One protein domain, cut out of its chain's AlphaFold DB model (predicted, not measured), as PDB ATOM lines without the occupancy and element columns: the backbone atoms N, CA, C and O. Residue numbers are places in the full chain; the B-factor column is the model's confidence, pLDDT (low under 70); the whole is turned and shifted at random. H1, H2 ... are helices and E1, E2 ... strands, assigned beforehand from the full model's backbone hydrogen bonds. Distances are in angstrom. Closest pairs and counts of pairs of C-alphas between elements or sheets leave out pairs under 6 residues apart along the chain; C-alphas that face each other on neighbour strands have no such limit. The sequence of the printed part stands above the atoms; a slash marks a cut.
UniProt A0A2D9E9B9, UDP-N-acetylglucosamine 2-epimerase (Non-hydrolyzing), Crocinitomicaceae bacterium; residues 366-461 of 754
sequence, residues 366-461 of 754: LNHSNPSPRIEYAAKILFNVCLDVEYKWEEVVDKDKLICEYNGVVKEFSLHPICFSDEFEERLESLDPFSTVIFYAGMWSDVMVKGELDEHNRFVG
ATOM      1  N   LEU A 366     -26.689  28.753  -5.998       93.06
ATOM      2  CA  LEU A 366     -27.734  29.280  -6.867       93.06
ATOM      3  C   LEU A 366     -28.244  28.167  -7.771       93.06
ATOM      4  O   LEU A 366     -27.458  27.506  -8.442       93.06
ATOM      5  N   ASN A 367     -29.557  27.978  -7.817       89.94
ATOM      6  CA  ASN A 367     -30.169  26.963  -8.657       89.94
ATOM      7  C   ASN A 367     -31.081  27.589  -9.701       89.94
ATOM      8  O   ASN A 367     -32.048  28.275  -9.358       89.94
ATOM      9  N   HIS A 368     -30.783  27.312 -10.968       86.38
ATOM     10  CA  HIS A 368     -31.585  27.707 -12.119       86.38
ATOM     11  C   HIS A 368     -31.269  26.779 -13.297       86.38
ATOM     12  O   HIS A 368     -30.116  26.411 -13.499       86.38
ATOM     13  N   SER A 369     -32.274  26.402 -14.086       80.81
ATOM     14  CA  SER A 369     -32.102  25.446 -15.199       80.81
ATOM     15  C   SER A 369     -31.167  25.927 -16.311       80.81
ATOM     16  O   SER A 369     -30.512  25.117 -16.953       80.81
ATOM     17  N   ASN A 370     -31.147  27.232 -16.591       81.75
ATOM     18  CA  ASN A 370     -30.265  27.847 -17.586       81.75
ATOM     19  C   ASN A 370     -30.233  29.371 -17.371       81.75
ATOM     20  O   ASN A 370     -31.084  30.068 -17.938       81.75
ATOM     21  N   PRO A 371     -29.390  29.900 -16.463       86.69
ATOM     22  CA  PRO A 371     -29.380  31.330 -16.170       86.69
ATOM     23  C   PRO A 371     -29.002  32.124 -17.427       86.69
ATOM     24  O   PRO A 371     -28.115  31.748 -18.185       86.69
ATOM     25  N   SER A 372     -29.721  33.215 -17.689       89.19
ATOM     26  CA  SER A 372     -29.346  34.143 -18.757       89.19
ATOM     27  C   SER A 372     -28.098  34.934 -18.336       89.19
ATOM     28  O   SER A 372     -27.877  35.113 -17.137       89.19
ATOM     29  N   PRO A 373     -27.342  35.528 -19.279       92.12
ATOM     30  CA  PRO A 373     -26.236  36.428 -18.940       92.12
ATOM     31  C   PRO A 373     -26.621  37.567 -17.981       92.12
ATOM     32  O   PRO A 373     -25.804  37.998 -17.175       92.12
ATOM     33  N   ARG A 374     -27.880  38.038 -18.012       93.19
ATOM     34  CA  ARG A 374     -28.387  39.030 -17.044       93.19
ATOM     35  C   ARG A 374     -28.473  38.435 -15.648       93.19
ATOM     36  O   ARG A 374     -28.077  39.077 -14.688       93.19
ATOM     37  N   ILE A 375     -28.986  37.216 -15.523       93.62
ATOM     38  CA  ILE A 375     -29.090  36.534 -14.230       93.62
ATOM     39  C   ILE A 375     -27.692  36.295 -13.646       93.62
ATOM     40  O   ILE A 375     -27.478  36.564 -12.467       93.62
ATOM     41  N   GLU A 376     -26.740  35.854 -14.468       93.62
ATOM     42  CA  GLU A 376     -25.346  35.657 -14.055       93.62
ATOM     43  C   GLU A 376     -24.687  36.968 -13.618       93.62
ATOM     44  O   GLU A 376     -24.092  37.030 -12.542       93.62
ATOM     45  N   TYR A 377     -24.860  38.036 -14.398       96.06
ATOM     46  CA  TYR A 377     -24.390  39.371 -14.037       96.06
ATOM     47  C   TYR A 377     -25.020  39.861 -12.725       96.06
ATOM     48  O   TYR A 377     -24.319  40.325 -11.828       96.06
ATOM     49  N   ALA A 378     -26.335  39.707 -12.563       97.50
ATOM     50  CA  ALA A 378     -27.029  40.093 -11.342       97.50
ATOM     51  C   ALA A 378     -26.543  39.306 -10.117       97.50
ATOM     52  O   ALA A 378     -26.342  39.901  -9.058       97.50
ATOM     53  N   ALA A 379     -26.284  38.003 -10.264       96.44
ATOM     54  CA  ALA A 379     -25.672  37.183  -9.220       96.44
ATOM     55  C   ALA A 379     -24.293  37.726  -8.821       96.44
ATOM     56  O   ALA A 379     -24.034  37.940  -7.637       96.44
ATOM     57  N   LYS A 380     -23.438  38.027  -9.805       95.62
ATOM     58  CA  LYS A 380     -22.108  38.603  -9.581       95.62
ATOM     59  C   LYS A 380     -22.165  39.928  -8.830       95.62
ATOM     60  O   LYS A 380     -21.423  40.110  -7.864       95.62
ATOM     61  N   ILE A 381     -23.054  40.839  -9.225       97.75
ATOM     62  CA  ILE A 381     -23.217  42.117  -8.523       97.75
ATOM     63  C   ILE A 381     -23.679  41.890  -7.081       97.75
ATOM     64  O   ILE A 381     -23.067  42.423  -6.160       97.75
ATOM     65  N   LEU A 382     -24.716  41.078  -6.860       97.19
ATOM     66  CA  LEU A 382     -25.244  40.843  -5.515       97.19
ATOM     67  C   LEU A 382     -24.206  40.182  -4.605       97.19
ATOM     68  O   LEU A 382     -23.954  40.683  -3.514       97.19
ATOM     69  N   PHE A 383     -23.609  39.070  -5.029       94.50
ATOM     70  CA  PHE A 383     -22.781  38.247  -4.153       94.50
ATOM     71  C   PHE A 383     -21.315  38.675  -4.155       94.50
ATOM     72  O   PHE A 383     -20.788  38.967  -3.086       94.50
ATOM     73  N   ASN A 384     -20.662  38.802  -5.315       91.94
ATOM     74  CA  ASN A 384     -19.245  39.173  -5.338       91.94
ATOM     75  C   ASN A 384     -19.031  40.664  -5.055       91.94
ATOM     76  O   ASN A 384     -18.162  41.008  -4.267       91.94
ATOM     77  N   VAL A 385     -19.805  41.558  -5.683       92.31
ATOM     78  CA  VAL A 385     -19.542  43.007  -5.587       92.31
ATOM     79  C   VAL A 385     -20.123  43.611  -4.308       92.31
ATOM     80  O   VAL A 385     -19.427  44.328  -3.590       92.31
ATOM     81  N   CYS A 386     -21.401  43.363  -4.015       93.62
ATOM     82  CA  CYS A 386     -22.070  43.996  -2.877       93.62
ATOM     83  C   CYS A 386     -21.800  43.286  -1.546       93.62
ATOM     84  O   CYS A 386     -21.736  43.964  -0.516       93.62
ATOM     85  N   LEU A 387     -21.685  41.954  -1.552       91.88
ATOM     86  CA  LEU A 387     -21.584  41.143  -0.334       91.88
ATOM     87  C   LEU A 387     -20.190  40.567  -0.066       91.88
ATOM     88  O   LEU A 387     -19.957  40.169   1.071       91.88
ATOM     89  N   ASP A 388     -19.292  40.551  -1.058       87.69
ATOM     90  CA  ASP A 388     -17.975  39.893  -0.985       87.69
ATOM     91  C   ASP A 388     -18.082  38.402  -0.592       87.69
ATOM     92  O   ASP A 388     -17.420  37.893   0.312       87.69
ATOM     93  N   VAL A 389     -19.019  37.704  -1.239       88.38
ATOM     94  CA  VAL A 389     -19.389  36.307  -0.985       88.38
ATOM     95  C   VAL A 389     -19.308  35.512  -2.285       88.38
ATOM     96  O   VAL A 389     -19.744  35.970  -3.344       88.38
ATOM     97  N   GLU A 390     -18.765  34.299  -2.212       86.62
ATOM     98  CA  GLU A 390     -18.714  33.391  -3.355       86.62
ATOM     99  C   GLU A 390     -20.076  32.735  -3.596       86.62
ATOM    100  O   GLU A 390     -20.881  32.530  -2.683       86.62
ATOM    101  N   TYR A 391     -20.330  32.347  -4.841       90.88
ATOM    102  CA  TYR A 391     -21.484  31.531  -5.183       90.88
ATOM    103  C   TYR A 391     -21.130  30.502  -6.250       90.88
ATOM    104  O   TYR A 391     -20.164  30.654  -6.996       90.88
ATOM    105  N   LYS A 392     -21.943  29.453  -6.331       87.94
ATOM    106  CA  LYS A 392     -21.860  28.416  -7.362       87.94
ATOM    107  C   LYS A 392     -23.234  28.141  -7.953       87.94
ATOM    108  O   LYS A 392     -24.241  28.296  -7.267       87.94
ATOM    109  N   TRP A 393     -23.260  27.695  -9.202       88.12
ATOM    110  CA  TRP A 393     -24.482  27.262  -9.870       88.12
ATOM    111  C   TRP A 393     -24.687  25.751  -9.725       88.12
ATOM    112  O   TRP A 393     -23.754  24.973  -9.914       88.12
ATOM    113  N   GLU A 394     -25.916  25.342  -9.424       86.25
ATOM    114  CA  GLU A 394     -26.386  23.955  -9.466       86.25
ATOM    115  C   GLU A 394     -27.640  23.863 -10.352       86.25
ATOM    116  O   GLU A 394     -28.479  24.765 -10.390       86.25
ATOM    117  N   GLU A 395     -27.754  22.797 -11.142       72.81
ATOM    118  CA  GLU A 395     -28.809  22.685 -12.150       72.81
ATOM    119  C   GLU A 395     -30.095  22.099 -11.544       72.81
ATOM    120  O   GLU A 395     -30.094  21.010 -10.967       72.81
ATOM    121  N   VAL A 396     -31.219  22.804 -11.709       66.75
ATOM    122  CA  VAL A 396     -32.559  22.348 -11.295       66.75
ATOM    123  C   VAL A 396     -33.557  22.569 -12.434       66.75
ATOM    124  O   VAL A 396     -33.379  23.450 -13.261       66.75
ATOM    125  N   VAL A 397     -34.619  21.761 -12.498       57.28
ATOM    126  CA  VAL A 397     -35.499  21.569 -13.674       57.28
ATOM    127  C   VAL A 397     -36.475  22.738 -13.973       57.28
ATOM    128  O   VAL A 397     -37.180  22.687 -14.978       57.28
ATOM    129  N   ASP A 398     -36.528  23.804 -13.164       65.69
ATOM    130  CA  ASP A 398     -37.456  24.940 -13.366       65.69
ATOM    131  C   ASP A 398     -36.762  26.151 -14.039       65.69
ATOM    132  O   ASP A 398     -35.628  26.500 -13.704       65.69
ATOM    133  N   LYS A 399     -37.413  26.765 -15.041       62.84
ATOM    134  CA  LYS A 399     -36.863  27.867 -15.863       62.84
ATOM    135  C   LYS A 399     -37.231  29.266 -15.391       62.84
ATOM    136  O   LYS A 399     -36.548  30.204 -15.781       62.84
ATOM    137  N   ASP A 400     -38.270  29.397 -14.572       66.06
ATOM    138  CA  ASP A 400     -38.796  30.708 -14.163       66.06
ATOM    139  C   ASP A 400     -38.523  31.011 -12.680       66.06
ATOM    140  O   ASP A 400     -38.870  32.078 -12.163       66.06
ATOM    141  N   LYS A 401     -37.902  30.058 -11.978       79.88
ATOM    142  CA  LYS A 401     -37.565  30.152 -10.563       79.88
ATOM    143  C   LYS A 401     -36.063  30.129 -10.359       79.88
ATOM    144  O   LYS A 401     -35.384  29.208 -10.803       79.88
ATOM    145  N   LEU A 402     -35.578  31.102  -9.601       89.00
ATOM    146  CA  LEU A 402     -34.219  31.119  -9.088       89.00
ATOM    147  C   LEU A 402     -34.240  30.808  -7.596       89.00
ATOM    148  O   LEU A 402     -34.955  31.460  -6.833       89.00
ATOM    149  N   ILE A 403     -33.452  29.823  -7.178       91.19
ATOM    150  CA  ILE A 403     -33.358  29.425  -5.773       91.19
ATOM    151  C   ILE A 403     -31.970  29.773  -5.252       91.19
ATOM    152  O   ILE A 403     -30.972  29.322  -5.803       91.19
ATOM    153  N   CYS A 404     -31.911  30.555  -4.178       93.56
ATOM    154  CA  CYS A 404     -30.689  30.807  -3.424       93.56
ATOM    155  C   CYS A 404     -30.695  29.944  -2.162       93.56
ATOM    156  O   CYS A 404     -31.655  29.995  -1.389       93.56
ATOM    157  N   GLU A 405     -29.627  29.190  -1.933       91.31
ATOM    158  CA  GLU A 405     -29.444  28.369  -0.743       91.31
ATOM    159  C   GLU A 405     -28.121  28.689  -0.045       91.31
ATOM    160  O   GLU A 405     -27.061  28.753  -0.670       91.31
ATOM    161  N   TYR A 406     -28.177  28.859   1.273       92.50
ATOM    162  CA  TYR A 406     -26.998  29.010   2.117       92.50
ATOM    163  C   TYR A 406     -27.250  28.377   3.490       92.50
ATOM    164  O   TYR A 406     -28.251  28.676   4.137       92.50
ATOM    165  N   ASN A 407     -26.367  27.475   3.937       87.31
ATOM    166  CA  ASN A 407     -26.481  26.761   5.221       87.31
ATOM    167  C   ASN A 407     -27.878  26.150   5.494       87.31
ATOM    168  O   ASN A 407     -28.373  26.173   6.623       87.31
ATOM    169  N   GLY A 408     -28.524  25.601   4.458       84.19
ATOM    170  CA  GLY A 408     -29.862  25.001   4.537       84.19
ATOM    171  C   GLY A 408     -31.024  26.004   4.594       84.19
ATOM    172  O   GLY A 408     -32.181  25.589   4.684       84.19
ATOM    173  N   VAL A 409     -30.752  27.311   4.538       92.00
ATOM    174  CA  VAL A 409     -31.765  28.354   4.330       92.00
ATOM    175  C   VAL A 409     -31.986  28.515   2.835       92.00
ATOM    176  O   VAL A 409     -31.044  28.787   2.098       92.00
ATOM    177  N   VAL A 410     -33.237  28.377   2.399       92.06
ATOM    178  CA  VAL A 410     -33.627  28.421   0.986       92.06
ATOM    179  C   VAL A 410     -34.543  29.616   0.733       92.06
ATOM    180  O   VAL A 410     -35.506  29.846   1.473       92.06
ATOM    181  N   LYS A 411     -34.262  30.375  -0.327       93.38
ATOM    182  CA  LYS A 411     -35.091  31.481  -0.819       93.38
ATOM    183  C   LYS A 411     -35.387  31.290  -2.298       93.38
ATOM    184  O   LYS A 411     -34.472  31.113  -3.092       93.38
ATOM    185  N   GLU A 412     -36.665  31.355  -2.655       91.31
ATOM    186  CA  GLU A 412     -37.123  31.273  -4.041       91.31
ATOM    187  C   GLU A 412     -37.506  32.663  -4.554       91.31
ATOM    188  O   GLU A 412     -38.203  33.414  -3.867       91.31
ATOM    189  N   PHE A 413     -37.099  32.970  -5.782       89.44
ATOM    190  CA  PHE A 413     -37.440  34.198  -6.488       89.44
ATOM    191  C   PHE A 413     -38.121  33.864  -7.812       89.44
ATOM    192  O   PHE A 413     -37.615  33.066  -8.602       89.44
ATOM    193  N   SER A 414     -39.263  34.503  -8.057       87.81
ATOM    194  CA  SER A 414     -39.869  34.571  -9.386       87.81
ATOM    195  C   SER A 414     -39.270  35.769 -10.108       87.81
ATOM    196  O   SER A 414     -39.545  36.910  -9.739       87.81
ATOM    197  N   LEU A 415     -38.408  35.496 -11.084       87.25
ATOM    198  CA  LEU A 415     -37.653  36.528 -11.785       87.25
ATOM    199  C   LEU A 415     -38.565  37.345 -12.707       87.25
ATOM    200  O   LEU A 415     -39.424  36.794 -13.399       87.25
ATOM    201  N   HIS A 416     -38.374  38.664 -12.736       88.31
ATOM    202  CA  HIS A 416     -39.149  39.531 -13.623       88.31
ATOM    203  C   HIS A 416     -38.677  39.426 -15.084       88.31
ATOM    204  O   HIS A 416     -37.520  39.081 -15.342       88.31
ATOM    205  N   PRO A 417     -39.533  39.791 -16.066       86.94
ATOM    206  CA  PRO A 417     -39.207  39.697 -17.492       86.94
ATOM    207  C   PRO A 417     -37.908  40.396 -17.904       86.94
ATOM    208  O   PRO A 417     -37.239  39.927 -18.816       86.94
ATOM    209  N   ILE A 418     -37.504  41.455 -17.195       86.50
ATOM    210  CA  ILE A 418     -36.249  42.187 -17.430       86.50
ATOM    211  C   ILE A 418     -34.999  41.280 -17.404       86.50
ATOM    212  O   ILE A 418     -34.017  41.545 -18.101       86.50
ATOM    213  N   CYS A 419     -35.039  40.164 -16.669       85.50
ATOM    214  CA  CYS A 419     -33.971  39.163 -16.644       85.50
ATOM    215  C   CYS A 419     -33.876  38.325 -17.932       85.50
ATOM    216  O   CYS A 419     -32.856  37.671 -18.158       85.50
ATOM    217  N   PHE A 420     -34.905  38.335 -18.782       83.88
ATOM    218  CA  PHE A 420     -35.042  37.417 -19.917       83.88
ATOM    219  C   PHE A 420     -35.329  38.101 -21.258       83.88
ATOM    220  O   PHE A 420     -34.948  37.565 -22.297       83.88
ATOM    221  N   SER A 421     -36.011  39.247 -21.267       80.88
ATOM    222  CA  SER A 421     -36.465  39.924 -22.483       80.88
ATOM    223  C   SER A 421     -36.324  41.441 -22.383       80.88
ATOM    224  O   SER A 421     -36.069  41.988 -21.313       80.88
ATOM    225  N   ASP A 422     -36.494  42.117 -23.518       80.50
ATOM    226  CA  ASP A 422     -36.521  43.584 -23.621       80.50
ATOM    227  C   ASP A 422     -37.922  44.173 -23.375       80.50
ATOM    228  O   ASP A 422     -38.111  45.389 -23.373       80.50
ATOM    229  N   GLU A 423     -38.914  43.312 -23.144       69.50
ATOM    230  CA  GLU A 423     -40.310  43.685 -22.938       69.50
ATOM    231  C   GLU A 423     -40.580  43.897 -21.445       69.50
ATOM    232  O   GLU A 423     -41.009  42.993 -20.726       69.50
ATOM    233  N   PHE A 424     -40.310  45.112 -20.967       69.25
ATOM    234  CA  PHE A 424     -40.621  45.522 -19.601       69.25
ATOM    235  C   PHE A 424     -41.146  46.961 -19.581       69.25
ATOM    236  O   PHE A 424     -40.406  47.904 -19.868       69.25
ATOM    237  N   GLU A 425     -42.433  47.130 -19.263       60.19
ATOM    238  CA  GLU A 425     -43.039  48.450 -19.073       60.19
ATOM    239  C   GLU A 425     -42.711  48.999 -17.678       60.19
ATOM    240  O   GLU A 425     -42.748  48.294 -16.671       60.19
ATOM    241  N   GLU A 426     -42.376  50.287 -17.631       58.69
ATOM    242  CA  GLU A 426     -41.988  51.006 -16.420       58.69
ATOM    243  C   GLU A 426     -43.156  51.056 -15.419       58.69
ATOM    244  O   GLU A 426     -44.070  51.870 -15.558       58.69
ATOM    245  N   ARG A 427     -43.133  50.156 -14.425       52.78
ATOM    246  CA  ARG A 427     -43.566  50.336 -13.021       52.78
ATOM    247  C   ARG A 427     -43.790  48.982 -12.359       52.78
ATOM    248  O   ARG A 427     -44.778  48.308 -12.633       52.78
ATOM    249  N   LEU A 428     -42.964  48.665 -11.368       54.19
ATOM    250  CA  LEU A 428     -43.359  47.753 -10.301       54.19
ATOM    251  C   LEU A 428     -43.032  48.400  -8.963       54.19
ATOM    252  O   LEU A 428     -41.965  48.980  -8.787       54.19
ATOM    253  N   GLU A 429     -43.973  48.307  -8.026       56.34
ATOM    254  CA  GLU A 429     -43.808  48.792  -6.649       56.34
ATOM    255  C   GLU A 429     -42.728  47.991  -5.886       56.34
ATOM    256  O   GLU A 429     -42.233  48.452  -4.861       56.34
ATOM    257  N   SER A 430     -42.318  46.823  -6.407       74.12
ATOM    258  CA  SER A 430     -41.195  46.024  -5.907       74.12
ATOM    259  C   SER A 430     -40.594  45.138  -7.009       74.12
ATOM    260  O   SER A 430     -41.329  44.367  -7.627       74.12
ATOM    261  N   LEU A 431     -39.278  45.205  -7.219       87.81
ATOM    262  CA  LEU A 431     -38.517  44.258  -8.045       87.81
ATOM    263  C   LEU A 431     -37.910  43.160  -7.163       87.81
ATOM    264  O   LEU A 431     -37.622  43.388  -5.987       87.81
ATOM    265  N   ASP A 432     -37.684  41.973  -7.732       91.94
ATOM    266  CA  ASP A 432     -36.849  40.964  -7.072       91.94
ATOM    267  C   ASP A 432     -35.368  41.415  -7.046       91.94
ATOM    268  O   ASP A 432     -34.990  42.321  -7.802       91.94
ATOM    269  N   PRO A 433     -34.508  40.814  -6.200       95.00
ATOM    270  CA  PRO A 433     -33.117  41.242  -6.070       95.00
ATOM    271  C   PRO A 433     -32.320  41.247  -7.377       95.00
ATOM    272  O   PRO A 433     -31.543  42.169  -7.615       95.00
ATOM    273  N   PHE A 434     -32.528  40.262  -8.251       94.88
ATOM    274  CA  PHE A 434     -31.778  40.132  -9.497       94.88
ATOM    275  C   PHE A 434     -32.262  41.158 -10.517       94.88
ATOM    276  O   PHE A 434     -31.462  41.881 -11.108       94.88
ATOM    277  N   SER A 435     -33.579  41.310 -10.648       92.81
ATOM    278  CA  SER A 435     -34.178  42.343 -11.497       92.81
ATOM    279  C   SER A 435     -33.827  43.761 -11.045       92.81
ATOM    280  O   SER A 435     -33.671  44.647 -11.882       92.81
ATOM    281  N   THR A 436     -33.646  43.974  -9.738       94.25
ATOM    282  CA  THR A 436     -33.178  45.250  -9.172       94.25
ATOM    283  C   THR A 436     -31.794  45.609  -9.707       94.25
ATOM    284  O   THR A 436     -31.587  46.742 -10.141       94.25
ATOM    285  N   VAL A 437     -30.861  44.651  -9.763       96.62
ATOM    286  CA  VAL A 437     -29.535  44.887 -10.360       96.62
ATOM    287  C   VAL A 437     -29.655  45.288 -11.828       96.62
ATOM    288  O   VAL A 437     -29.042  46.268 -12.246       96.62
ATOM    289  N   ILE A 438     -30.443  44.554 -12.617       94.38
ATOM    290  CA  ILE A 438     -30.567  44.824 -14.056       94.38
ATOM    291  C   ILE A 438     -31.178  46.196 -14.313       94.38
ATOM    292  O   ILE A 438     -30.722  46.916 -15.200       94.38
ATOM    293  N   PHE A 439     -32.173  46.578 -13.516       92.25
ATOM    294  CA  PHE A 439     -32.813  47.876 -13.649       92.25
ATOM    295  C   PHE A 439     -31.847  49.028 -13.338       92.25
ATOM    296  O   PHE A 439     -31.717  49.946 -14.147       92.25
ATOM    297  N   TYR A 440     -31.151  48.961 -12.199       93.31
ATOM    298  CA  TYR A 440     -30.309  50.054 -11.708       93.31
ATOM    299  C   TYR A 440     -28.870  49.988 -12.233       93.31
ATOM    300  O   TYR A 440     -28.460  50.865 -12.989       93.31
ATOM    301  N   ALA A 441     -28.109  48.941 -11.903       94.69
ATOM    302  CA  ALA A 441     -26.712  48.818 -12.327       94.69
ATOM    303  C   ALA A 441     -26.591  48.599 -13.845       94.69
ATOM    304  O   ALA A 441     -25.682  49.123 -14.482       94.69
ATOM    305  N   GLY A 442     -27.542  47.872 -14.444       92.81
ATOM    306  CA  GLY A 442     -27.649  47.748 -15.901       92.81
ATOM    307  C   GLY A 442     -28.145  49.020 -16.602       92.81
ATOM    308  O   GLY A 442     -28.069  49.096 -17.826       92.81
ATOM    309  N   MET A 443     -28.623  50.025 -15.855       90.69
ATOM    310  CA  MET A 443     -29.155  51.291 -16.376       90.69
ATOM    311  C   MET A 443     -30.290  51.077 -17.395       90.69
ATOM    312  O   MET A 443     -30.314  51.664 -18.479       90.69
ATOM    313  N   TRP A 444     -31.250  50.211 -17.054       89.19
ATOM    314  CA  TRP A 444     -32.330  49.796 -17.955       89.19
ATOM    315  C   TRP A 444     -33.142  50.960 -18.517       89.19
ATOM    316  O   TRP A 444     -33.415  50.995 -19.718       89.19
ATOM    317  N   SER A 445     -33.506  51.925 -17.669       81.25
ATOM    318  CA  SER A 445     -34.278  53.111 -18.065       81.25
ATOM    319  C   SER A 445     -33.590  53.902 -19.179       81.25
ATOM    320  O   SER A 445     -34.236  54.341 -20.135       81.25
ATOM    321  N   ASP A 446     -32.267  54.020 -19.092       82.44
ATOM    322  CA  ASP A 446     -31.441  54.776 -20.029       82.44
ATOM    323  C   ASP A 446     -31.331  54.045 -21.378       82.44
ATOM    324  O   ASP A 446     -31.249  54.659 -22.442       82.44
ATOM    325  N   VAL A 447     -31.361  52.712 -21.378       83.31
ATOM    326  CA  VAL A 447     -31.192  51.932 -22.611       83.31
ATOM    327  C   VAL A 447     -32.524  51.616 -23.290       83.31
ATOM    328  O   VAL A 447     -32.626  51.748 -24.515       83.31
ATOM    329  N   MET A 448     -33.533  51.208 -22.520       77.69
ATOM    330  CA  MET A 448     -34.745  50.561 -23.035       77.69
ATOM    331  C   MET A 448     -35.984  51.462 -23.011       77.69
ATOM    332  O   MET A 448     -36.820  51.356 -23.907       77.69
ATOM    333  N   VAL A 449     -36.099  52.395 -22.058       66.56
ATOM    334  CA  VAL A 449     -37.354  53.147 -21.843       66.56
ATOM    335  C   VAL A 449     -37.428  54.468 -22.634       66.56
ATOM    336  O   VAL A 449     -38.468  55.116 -22.678       66.56
ATOM    337  N   LYS A 450     -36.378  54.847 -23.382       62.84
ATOM    338  CA  LYS A 450     -36.293  56.142 -24.102       62.84
ATOM    339  C   LYS A 450     -36.615  57.332 -23.179       62.84
ATOM    340  O   LYS A 450     -37.466  58.158 -23.503       62.84
ATOM    341  N   GLY A 451     -35.926  57.408 -22.039       64.56
ATOM    342  CA  GLY A 451     -36.051  58.527 -21.105       64.56
ATOM    343  C   GLY A 451     -35.750  59.895 -21.732       64.56
ATOM    344  O   GLY A 451     -35.150  60.001 -22.807       64.56
ATOM    345  N   GLU A 452     -36.166  60.959 -21.044       73.81
ATOM    346  CA  GLU A 452     -35.893  62.329 -21.472       73.81
ATOM    347  C   GLU A 452     -34.390  62.636 -21.416       73.81
ATOM    348  O   GLU A 452     -33.690  62.320 -20.446       73.81
ATOM    349  N   LEU A 453     -33.902  63.255 -22.491       85.12
ATOM    350  CA  LEU A 453     -32.527  63.714 -22.619       85.12
ATOM    351  C   LEU A 453     -32.474  65.219 -22.374       85.12
ATOM    352  O   LEU A 453     -33.306  65.963 -22.896       85.12
ATOM    353  N   ASP A 454     -31.477  65.666 -21.622       86.00
ATOM    354  CA  ASP A 454     -31.213  67.089 -21.441       86.00
ATOM    355  C   ASP A 454     -30.510  67.720 -22.660       86.00
ATOM    356  O   ASP A 454     -30.212  67.065 -23.664       86.00
ATOM    357  N   GLU A 455     -30.207  69.019 -22.576       86.38
ATOM    358  CA  GLU A 455     -29.552  69.776 -23.654       86.38
ATOM    359  C   GLU A 455     -28.145  69.268 -24.027       86.38
ATOM    360  O   GLU A 455     -27.643  69.558 -25.117       86.38
ATOM    361  N   HIS A 456     -27.521  68.467 -23.161       86.81
ATOM    362  CA  HIS A 456     -26.225  67.833 -23.389       86.81
ATOM    363  C   HIS A 456     -26.347  66.380 -23.869       86.81
ATOM    364  O   HIS A 456     -25.327  65.694 -24.021       86.81
ATOM    365  N   ASN A 457     -27.569  65.929 -24.181       83.94
ATOM    366  CA  ASN A 457     -27.903  64.574 -24.616       83.94
ATOM    367  C   ASN A 457     -27.665  63.509 -23.527       83.94
ATOM    368  O   ASN A 457     -27.338  62.363 -23.847       83.94
ATOM    369  N   ARG A 458     -27.804  63.886 -22.251       86.12
ATOM    370  CA  ARG A 458     -27.669  62.991 -21.091       86.12
ATOM    371  C   ARG A 458     -29.047  62.596 -20.588       86.12
ATOM    372  O   ARG A 458     -29.955  63.422 -20.596       86.12
ATOM    373  N   PHE A 459     -29.192  61.371 -20.094       82.25
ATOM    374  CA  PHE A 459     -30.401  61.005 -19.361       82.25
ATOM    375  C   PHE A 459     -30.457  61.735 -18.029       82.25
ATOM    376  O   PHE A 459     -29.501  61.677 -17.246       82.25
ATOM    377  N   VAL A 460     -31.598  62.381 -17.784       74.62
ATOM    378  CA  VAL A 460     -31.919  63.007 -16.495       74.62
ATOM    379  C   VAL A 460     -32.027  61.931 -15.407       74.62
ATOM    380  O   VAL A 460     -31.502  62.111 -14.311       74.62
ATOM    381  N   GLY A 461     -32.594  60.772 -15.761       69.75
ATOM    382  CA  GLY A 461     -32.755  59.619 -14.876       69.75
ATOM    383  C   GLY A 461     -33.833  59.822 -13.807       69.75
ATOM    384  O   GLY A 461     -34.467  60.872 -13.715       69.75
TER     385      GLY A 461
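Overview. This is residues 366 to 461 of the 754 residues of the protein "UDP-N-acetylglucosamine 2-epimerase (Non-hydrolyzing)" of Crocinitomicaceae bacterium (UniProt A0A2D9E9B9). An elongated body: the strand hairpin E2 and E3, with E1 near E2, at one end, H1 and H2 packed crosswise in the middle, then H3 and an unnamed tail, residues 449 to 461, at the other end. The 96 printed residues, in order H1, E1, E2, E3, H2, H3, are mixed, with 44 in named elements, under half. It is only just loose, close to compact, radius of gyration of the C-alphas 15.1 A, spanning 52 by 27 by 23 A.

Arrangement. Start at H1, residues 373 to 386; it touches H2, residues 433 to 440, about perpendicular at 83 degrees, closest C-alphas Ala 378 and Phe 434, 5.1 A. E1, residues 390 to 394, pairs with no named strand. E2, residues 401 to 406, and E3, residues 409 to 414, form an antiparallel hairpin at 161 degrees; find N 404 and O 411 within hydrogen-bond range, 2.8 A. H3, residues 444 to 448, is close to H2 but not clearly touching, closest C-alphas Ile 438 and Trp 444, 6.6 A. Every O i to N i+4 pair is within range in H2 and H3, 9 of 10 in H1.

Along the chain. Find C-alpha 373 at (-26.236, 36.428, -18.940), where H1 begins its 18.2 A; E1 spans 13.6 A, E2 16.5 A, E3 17.1 A, H2 10.8 A, and H3, 5.7 A, ends at C-alpha 448, (-34.745, 50.561, -23.035).

Size, cuts and confidence. The printed part has no cut; the link E3 to H2 is long, 18 residues. The C-alphas farthest apart, Gly 408 and Glu 455, are 52.9 A apart. Look for pLDDT under 70 at residues 396 to 400, 423 to 429, 449 to 451 and 461.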